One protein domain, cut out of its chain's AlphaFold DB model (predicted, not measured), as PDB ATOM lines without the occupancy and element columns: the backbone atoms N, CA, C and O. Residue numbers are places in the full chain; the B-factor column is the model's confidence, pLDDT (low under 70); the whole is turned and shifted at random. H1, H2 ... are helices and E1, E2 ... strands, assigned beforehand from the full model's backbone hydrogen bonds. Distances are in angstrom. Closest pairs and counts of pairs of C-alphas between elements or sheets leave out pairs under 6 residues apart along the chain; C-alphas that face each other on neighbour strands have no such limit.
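AT A GLANCE: This is residues 3 to 62 of the 238 residues of the protein "Putative type II DNA modification enzyme domain protein" of Mycobacterium kansasii 824 (UniProt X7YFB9). What would one see first? A small antiparallel sheet, E1, E2 and E3, makes the middle of an elongated model; the short H1 sits at one end over one face, while H2 runs on from E3 at the other end and H3 folds back over the opposite face. How is it made up? The printed part has 60 residues, in the order H1, E1, E2, E3, H2, H3, and its class is mixed, helices and strands; the sheet, in the order E1, E2, E3, is a meander, each strand the antiparallel neighbour of the one before. Is it compact? It is loose, with a radius of gyration of the C-alphas of 13.1 A and spans of 38 by 23 by 17 A.

HOW THE PARTS SIT: How do the strands pair? The inner strand E2, residues 22 to 27, forms a hairpin with E1, residues 14 to 18, at 163 degrees, with N 15 and O 26 at 2.9 A. E2 forms another hairpin with E3, residues 37 to 41, at 168 degrees, with N 25 and O 38 at 2.8 A. Where are the helices? H3, residues 51 to 61, is on the sheet at a height of 10.3 A, over E3 and only just over E2, where 3 of its C-alphas fall; it runs slantwise to the strands, at 40 degrees to E3 on the local plane, and the C-alphas of Phe 40 and Leu 57 are its closest to E3, 7.0 A apart. H1, residues 3 to 8, is on the opposite face, over E1 and along the strands at 20 degrees on the local plane; its closest C-alphas to E1 are those of Leu 6 and Trp 14, 7.2 A apart. How do the remaining helices meet? H2, residues 42 to 47, only grazes the sheet with residues 42 to 45; it only just touches H3, only at the corner, with 3 pairs of C-alphas within 8 A, the closest being Ile 45 and Phe 54 at 6.3 A. In H1, H2 and H3 every O i to N i+4 pair is within hydrogen-bond range.

IN THESE COORDINATES: How long are the elements? E2 measures 16.6 A from first to last C-alpha, E1 13.7 A, E3 12.7 A and H3 15.2 A. Where are the anchors? C-alpha 3, in H1, is at (149.411, 195.843, 191.295), and C-alpha 61, in H3, is at (155.777, 192.583, 174.815).

THE WHOLE: How far does it reach? The two C-alphas farthest apart, those of His 10 and Asp 48, are 38.8 A apart. Are there cuts or long links? The printed part has no cut, and no link is long. Where is confidence low? Residue 10 and residues 30 to 35 are under 70, against a mean pLDDT of 86.7 for the printed part.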
ATOM      1  N   GLN A   3     148.993 194.463 191.017       84.69
ATOM      2  CA  GLN A   3     149.411 195.843 191.295       84.69
ATOM      3  C   GLN A   3     149.979 196.008 192.713       84.69
ATOM      4  O   GLN A   3     150.992 196.673 192.889       84.69
ATOM      5  N   ASP A   4     149.367 195.376 193.718       82.94
ATOM      6  CA  ASP A   4     149.871 195.416 195.099       82.94
ATOM      7  C   ASP A   4     151.218 194.706 195.221       82.94
ATOM      8  O   ASP A   4     152.040 195.101 196.039       82.94
ATOM      9  N   TYR A   5     151.436 193.657 194.420       84.38
ATOM     10  CA  TYR A   5     152.716 192.961 194.351       84.38
ATOM     11  C   TYR A   5     153.797 193.880 193.768       84.38
ATOM     12  O   TYR A   5     154.786 194.142 194.444       84.38
ATOM     13  N   LEU A   6     153.557 194.471 192.590       86.00
ATOM     14  CA  LEU A   6     154.486 195.422 191.959       86.00
ATOM     15  C   LEU A   6     154.763 196.653 192.838       86.00
ATOM     16  O   LEU A   6     155.873 197.164 192.865       86.00
ATOM     17  N   ASN A   7     153.768 197.125 193.593       83.12
ATOM     18  CA  ASN A   7     153.933 198.277 194.480       83.12
ATOM     19  C   ASN A   7     154.714 197.953 195.768       83.12
ATOM     20  O   ASN A   7     155.219 198.873 196.412       83.12
ATOM     21  N   ARG A   8     154.773 196.680 196.182       83.19
ATOM     22  CA  ARG A   8     155.489 196.232 197.392       83.19
ATOM     23  C   ARG A   8     156.885 195.705 197.085       83.19
ATOM     24  O   ARG A   8     157.762 195.799 197.937       83.19
ATOM     25  N   GLU A   9     157.076 195.126 195.906       80.81
ATOM     26  CA  GLU A   9     158.307 194.445 195.535       80.81
ATOM     27  C   GLU A   9     159.175 195.326 194.633       80.81
ATOM     28  O   GLU A   9     158.836 195.611 193.491       80.81
ATOM     29  N   HIS A  10     160.345 195.735 195.125       69.50
ATOM     30  CA  HIS A  10     161.247 196.626 194.383       69.50
ATOM     31  C   HIS A  10     162.065 195.920 193.290       69.50
ATOM     32  O   HIS A  10     162.743 196.579 192.506       69.50
ATOM     33  N   ASN A  11     162.003 194.587 193.229       73.88
ATOM     34  CA  ASN A  11     162.767 193.772 192.284       73.88
ATOM     35  C   ASN A  11     161.985 193.445 190.995       73.88
ATOM     36  O   ASN A  11     162.414 192.629 190.183       73.88
ATOM     37  N   SER A  12     160.798 194.024 190.808       78.56
ATOM     38  CA  SER A  12     159.965 193.816 189.620       78.56
ATOM     39  C   SER A  12     159.200 195.092 189.290       78.56
ATOM     40  O   SER A  12     158.259 195.459 189.979       78.56
ATOM     41  N   LEU A  13     159.612 195.772 188.218       83.50
ATOM     42  CA  LEU A  13     159.010 197.043 187.796       83.50
ATOM     43  C   LEU A  13     157.772 196.851 186.912       83.50
ATOM     44  O   LEU A  13     156.864 197.675 186.932       83.50
ATOM     45  N   TRP A  14     157.727 195.766 186.136       88.81
ATOM     46  CA  TRP A  14     156.684 195.506 185.146       88.81
ATOM     47  C   TRP A  14     156.022 194.152 185.379       88.81
ATOM     48  O   TRP A  14     156.681 193.185 185.758       88.81
ATOM     49  N   GLY A  15     154.725 194.071 185.090       89.38
ATOM     50  CA  GLY A  15     153.957 192.831 185.134       89.38
ATOM     51  C   GLY A  15     152.984 192.728 183.967       89.38
ATOM     52  O   GLY A  15     152.442 193.729 183.501       89.38
ATOM     53  N   ILE A  16     152.745 191.503 183.504       91.75
ATOM     54  CA  ILE A  16     151.748 191.201 182.475       91.75
ATOM     55  C   ILE A  16     150.601 190.434 183.130       91.75
ATOM     56  O   ILE A  16     150.824 189.483 183.876       91.75
ATOM     57  N   LEU A  17     149.368 190.842 182.837       92.75
ATOM     58  CA  LEU A  17     148.149 190.164 183.262       92.75
ATOM     59  C   LEU A  17     147.302 189.848 182.035       92.75
ATOM     60  O   LEU A  17     147.048 190.731 181.223       92.75
ATOM     61  N   SER A  18     146.808 188.620 181.920       93.19
ATOM     62  CA  SER A  18     145.862 188.264 180.866       93.19
ATOM     63  C   SER A  18     144.749 187.371 181.397       93.19
ATOM     64  O   SER A  18     144.968 186.562 182.297       93.19
ATOM     65  N   ASN A  19     143.557 187.532 180.830       93.69
ATOM     66  CA  ASN A  19     142.409 186.643 181.019       93.69
ATOM     67  C   ASN A  19     142.087 185.837 179.743       93.69
ATOM     68  O   ASN A  19     140.977 185.328 179.618       93.69
ATOM     69  N   GLY A  20     143.011 185.779 178.776       90.88
ATOM     70  CA  GLY A  20     142.823 185.121 177.477       90.88
ATOM     71  C   GLY A  20     142.186 186.001 176.394       90.88
ATOM     72  O   GLY A  20     142.514 185.829 175.229       90.88
ATOM     73  N   HIS A  21     141.365 186.982 176.775       94.19
ATOM     74  CA  HIS A  21     140.703 187.921 175.851       94.19
ATOM     75  C   HIS A  21     141.393 189.282 175.801       94.19
ATOM     76  O   HIS A  21     141.422 189.971 174.788       94.19
ATOM     77  N   ARG A  22     141.969 189.689 176.929       94.38
ATOM     78  CA  ARG A  22     142.692 190.944 177.084       94.38
ATOM     79  C   ARG A  22     144.043 190.678 177.700       94.38
ATOM     80  O   ARG A  22     144.213 189.765 178.518       94.38
ATOM     81  N   LEU A  23     145.002 191.507 177.326       95.19
ATOM     82  CA  LEU A  23     146.332 191.507 177.904       95.19
ATOM     83  C   LEU A  23     146.648 192.912 178.401       95.19
ATOM     84  O   LEU A  23     146.550 193.883 177.659       95.19
ATOM     85  N   ARG A  24     147.024 193.012 179.672       93.62
ATOM     86  CA  ARG A  24     147.415 194.253 180.333       93.62
ATOM     87  C   ARG A  24     148.888 194.211 180.689       93.62
ATOM     88  O   ARG A  24     149.343 193.257 181.315       93.62
ATOM     89  N   LEU A  25     149.602 195.269 180.336       92.12
ATOM     90  CA  LEU A  25     150.948 195.560 180.809       92.12
ATOM     91  C   LEU A  25     150.847 196.619 181.908       92.12
ATOM     92  O   LEU A  25     150.335 197.710 181.660       92.12
ATOM     93  N   LEU A  26     151.318 196.291 183.108       90.12
ATOM     94  CA  LEU A  26     151.274 197.145 184.292       90.12
ATOM     95  C   LEU A  26     152.690 197.489 184.748       90.12
ATOM     96  O   LEU A  26     153.603 196.674 184.613       90.12
ATOM     97  N   ARG A  27     152.839 198.674 185.341       86.50
ATOM     98  CA  ARG A  27     154.039 199.115 186.064       86.50
ATOM     99  C   ARG A  27     153.672 199.414 187.520       86.50
ATOM    100  O   ARG A  27     152.499 199.667 187.815       86.50
ATOM    101  N   ASP A  28     154.640 199.414 188.434       81.06
ATOM    102  CA  ASP A  28     154.436 199.963 189.779       81.06
ATOM    103  C   ASP A  28     153.888 201.401 189.691       81.06
ATOM    104  O   ASP A  28     154.295 202.207 188.849       81.06
ATOM    105  N   ALA A  29     152.921 201.741 190.534       73.06
ATOM    106  CA  ALA A  29     152.264 203.040 190.505       73.06
ATOM    107  C   ALA A  29     152.090 203.561 191.925       73.06
ATOM    108  O   ALA A  29     151.486 202.907 192.774       73.06
ATOM    109  N   SER A  30     152.586 204.777 192.168       62.62
ATOM    110  CA  SER A  30     152.491 205.451 193.467       62.62
ATOM    111  C   SER A  30     151.070 205.902 193.815       62.62
ATOM    112  O   SER A  30     150.784 206.176 194.977       62.62
ATOM    113  N   SER A  31     150.166 205.957 192.830       58.12
ATOM    114  CA  SER A  31     148.760 206.301 193.030       58.12
ATOM    115  C   SER A  31     147.835 205.213 192.491       58.12
ATOM    116  O   SER A  31     147.876 204.882 191.308       58.12
ATOM    117  N   LEU A  32     146.953 204.712 193.358       58.03
ATOM    118  CA  LEU A  32     145.902 203.739 193.033       58.03
ATOM    119  C   LEU A  32     144.689 204.371 192.326       58.03
ATOM    120  O   LEU A  32     143.802 203.651 191.876       58.03
ATOM    121  N   THR A  33     144.617 205.704 192.231       54.94
ATOM    122  CA  THR A  33     143.440 206.405 191.681       54.94
ATOM    123  C   THR A  33     143.443 206.519 190.160       54.94
ATOM    124  O   THR A  33     142.394 206.776 189.570       54.94
ATOM    125  N   ARG A  34     144.593 206.319 189.503       57.47
ATOM    126  CA  ARG A  34     144.718 206.408 188.045       57.47
ATOM    127  C   ARG A  34     145.188 205.073 187.490       57.47
ATOM    128  O   ARG A  34     146.228 204.562 187.886       57.47
ATOM    129  N   GLN A  35     144.414 204.523 186.560       59.28
ATOM    130  CA  GLN A  35     144.800 203.320 185.831       59.28
ATOM    131  C   GLN A  35     146.119 203.577 185.087       59.28
ATOM    132  O   GLN A  35     146.227 204.531 184.318       59.28
ATOM    133  N   SER A  36     147.125 202.750 185.358       72.25
ATOM    134  CA  SER A  36     148.491 202.849 184.829       72.25
ATOM    135  C   SER A  36     148.866 201.560 184.097       72.25
ATOM    136  O   SER A  36     149.883 200.924 184.367       72.25
ATOM    137  N   TYR A  37     148.000 201.152 183.171       87.00
ATOM    138  CA  TYR A  37     148.227 199.982 182.339       87.00
ATOM    139  C   TYR A  37     148.028 200.302 180.863       87.00
ATOM    140  O   TYR A  37     147.246 201.180 180.499       87.00
ATOM    141  N   VAL A  38     148.731 199.555 180.020       89.81
ATOM    142  CA  VAL A  38     148.439 199.451 178.588       89.81
ATOM    143  C   VAL A  38     147.627 198.178 178.396       89.81
ATOM    144  O   VAL A  38     148.061 197.114 178.834       89.81
ATOM    145  N   GLU A  39     146.442 198.280 177.797       94.06
ATOM    146  CA  GLU A  39     145.572 197.137 177.498       94.06
ATOM    147  C   GLU A  39     145.534 196.887 175.996       94.06
ATOM    148  O   GLU A  39     145.400 197.815 175.203       94.06
ATOM    149  N   PHE A  40     145.630 195.615 175.636       95.25
ATOM    150  CA  PHE A  40     145.408 195.110 174.295       95.25
ATOM    151  C   PHE A  40     144.180 194.205 174.330       95.25
ATOM    152  O   PHE A  40     144.130 193.254 175.120       95.25
ATOM    153  N   ASP A  41     143.197 194.512 173.488       95.62
ATOM    154  CA  ASP A  41     142.020 193.673 173.278       95.62
ATOM    155  C   ASP A  41     142.357 192.622 172.215       95.62
ATOM    156  O   ASP A  41     142.440 192.923 171.024       95.62
ATOM    157  N   LEU A  42     142.657 191.400 172.659       95.81
ATOM    158  CA  LEU A  42     143.087 190.329 171.764       95.81
ATOM    159  C   LEU A  42     141.934 189.886 170.861       95.81
ATOM    160  O   LEU A  42     142.178 189.582 169.695       95.81
ATOM    161  N   ASP A  43     140.698 189.898 171.368       95.50
ATOM    162  CA  ASP A  43     139.520 189.530 170.583       95.50
ATOM    163  C   ASP A  43     139.362 190.478 169.392       95.50
ATOM    164  O   ASP A  43     139.284 190.010 168.256       95.50
ATOM    165  N   ALA A  44     139.407 191.795 169.620       94.75
ATOM    166  CA  ALA A  44     139.329 192.782 168.541       94.75
ATOM    167  C   ALA A  44     140.506 192.656 167.556       94.75
ATOM    168  O   ALA A  44     140.304 192.622 166.342       94.75
ATOM    169  N   ILE A  45     141.739 192.526 168.067       96.19
ATOM    170  CA  ILE A  45     142.943 192.425 167.227       96.19
ATOM    171  C   ILE A  45     142.856 191.237 166.263       96.19
ATOM    172  O   ILE A  45     143.183 191.378 165.081       96.19
ATOM    173  N   PHE A  46     142.436 190.070 166.753       94.94
ATOM    174  CA  PHE A  46     142.396 188.857 165.941       94.94
ATOM    175  C   PHE A  46     141.122 188.737 165.098       94.94
ATOM    176  O   PHE A  46     141.220 188.290 163.955       94.94
ATOM    177  N   ALA A  47     139.956 189.147 165.610       95.81
ATOM    178  CA  ALA A  47     138.695 189.076 164.866       95.81
ATOM    179  C   ALA A  47     138.677 190.044 163.675       95.81
ATOM    180  O   ALA A  47     138.351 189.635 162.559       95.81
ATOM    181  N   ASP A  48     139.110 191.289 163.893       96.06
ATOM    182  CA  ASP A  48     139.111 192.340 162.868       96.06
ATOM    183  C   ASP A  48     140.441 192.413 162.092       96.06
ATOM    184  O   ASP A  48     140.634 193.289 161.250       96.06
ATOM    185  N   GLN A  49     141.372 191.484 162.352       94.56
ATOM    186  CA  GLN A  49     142.689 191.392 161.704       94.56
ATOM    187  C   GLN A  49     143.481 192.711 161.756       94.56
ATOM    188  O   GLN A  49     144.120 193.128 160.782       94.56
ATOM    189  N   LEU A  50     143.472 193.370 162.918       95.19
ATOM    190  CA  LEU A  50     144.130 194.658 163.139       95.19
ATOM    191  C   LEU A  50     145.652 194.482 163.227       95.19
ATOM    192  O   LEU A  50     146.255 194.444 164.301       95.19
ATOM    193  N   TYR A  51     146.303 194.378 162.067       94.44
ATOM    194  CA  TYR A  51     147.741 194.115 161.974       94.44
ATOM    195  C   TYR A  51     148.600 195.181 162.673       94.44
ATOM    196  O   TYR A  51     149.624 194.855 163.276       94.44
ATOM    197  N   ALA A  52     148.194 196.452 162.609       94.12
ATOM    198  CA  ALA A  52     148.909 197.545 163.267       94.12
ATOM    199  C   ALA A  52     148.970 197.340 164.791       94.12
ATOM    200  O   ALA A  52     150.046 197.440 165.388       94.12
ATOM    201  N   ASP A  53     147.845 196.963 165.392       94.06
ATOM    202  CA  ASP A  53     147.710 196.754 166.831       94.06
ATOM    203  C   ASP A  53     148.431 195.478 167.270       94.06
ATOM    204  O   ASP A  53     149.166 195.490 168.261       94.06
ATOM    205  N   PHE A  54     148.335 194.403 166.478       95.62
ATOM    206  CA  PHE A  54     149.134 193.194 166.689       95.62
ATOM    207  C   PHE A  54     150.640 193.487 166.654       95.62
ATOM    208  O   PHE A  54     151.398 193.006 167.498       95.62
ATOM    209  N   ARG A  55     151.104 194.300 165.697       95.81
ATOM    210  CA  ARG A  55     152.518 194.682 165.602       95.81
ATOM    211  C   ARG A  55     152.964 195.465 166.838       95.81
ATOM    212  O   ARG A  55     154.070 195.226 167.323       95.81
ATOM    213  N   LEU A  56     152.135 196.374 167.352       94.06
ATOM    214  CA  LEU A  56     152.421 197.094 168.598       94.06
ATOM    215  C   LEU A  56     152.496 196.137 169.791       94.06
ATOM    216  O   LEU A  56     153.498 196.159 170.506       94.06
ATOM    217  N   LEU A  57     151.503 195.257 169.948       94.69
ATOM    218  CA  LEU A  57     151.484 194.196 170.960       94.69
ATOM    219  C   LEU A  57     152.786 193.379 170.921       94.69
ATOM    220  O   LEU A  57     153.488 193.271 171.929       94.69
ATOM    221  N   PHE A  58     153.142 192.858 169.746       93.56
ATOM    222  CA  PHE A  58     154.323 192.019 169.551       93.56
ATOM    223  C   PHE A  58     155.627 192.758 169.882       93.56
ATOM    224  O   PHE A  58     156.485 192.225 170.583       93.56
ATOM    225  N   LEU A  59     155.787 193.999 169.413       93.12
ATOM    226  CA  LEU A  59     157.018 194.768 169.621       93.12
ATOM    227  C   LEU A  59     157.199 195.245 171.065       93.12
ATOM    228  O   LEU A  59     158.348 195.350 171.512       93.12
ATOM    229  N   ILE A  60     156.101 195.551 171.763       92.38
ATOM    230  CA  ILE A  60     156.104 196.036 173.151       92.38
ATOM    231  C   ILE A  60     156.332 194.883 174.129       92.38
ATOM    232  O   ILE A  60     157.122 195.031 175.059       92.38
ATOM    233  N   LEU A  61     155.689 193.734 173.909       92.31
ATOM    234  CA  LEU A  61     155.777 192.583 174.815       92.31
ATOM    235  C   LEU A  61     156.961 191.654 174.537       92.31
ATOM    236  O   LEU A  61     157.164 190.685 175.267       92.31
ATOM    237  N   HIS A  62     157.755 191.925 173.502       92.12
ATOM    238  CA  HIS A  62     158.934 191.124 173.210       92.12
ATOM    239  C   HIS A  62     159.905 191.105 174.406       92.12
ATOM    240  O   HIS A  62     160.216 192.148 174.982       92.12
TER     241      HIS A  62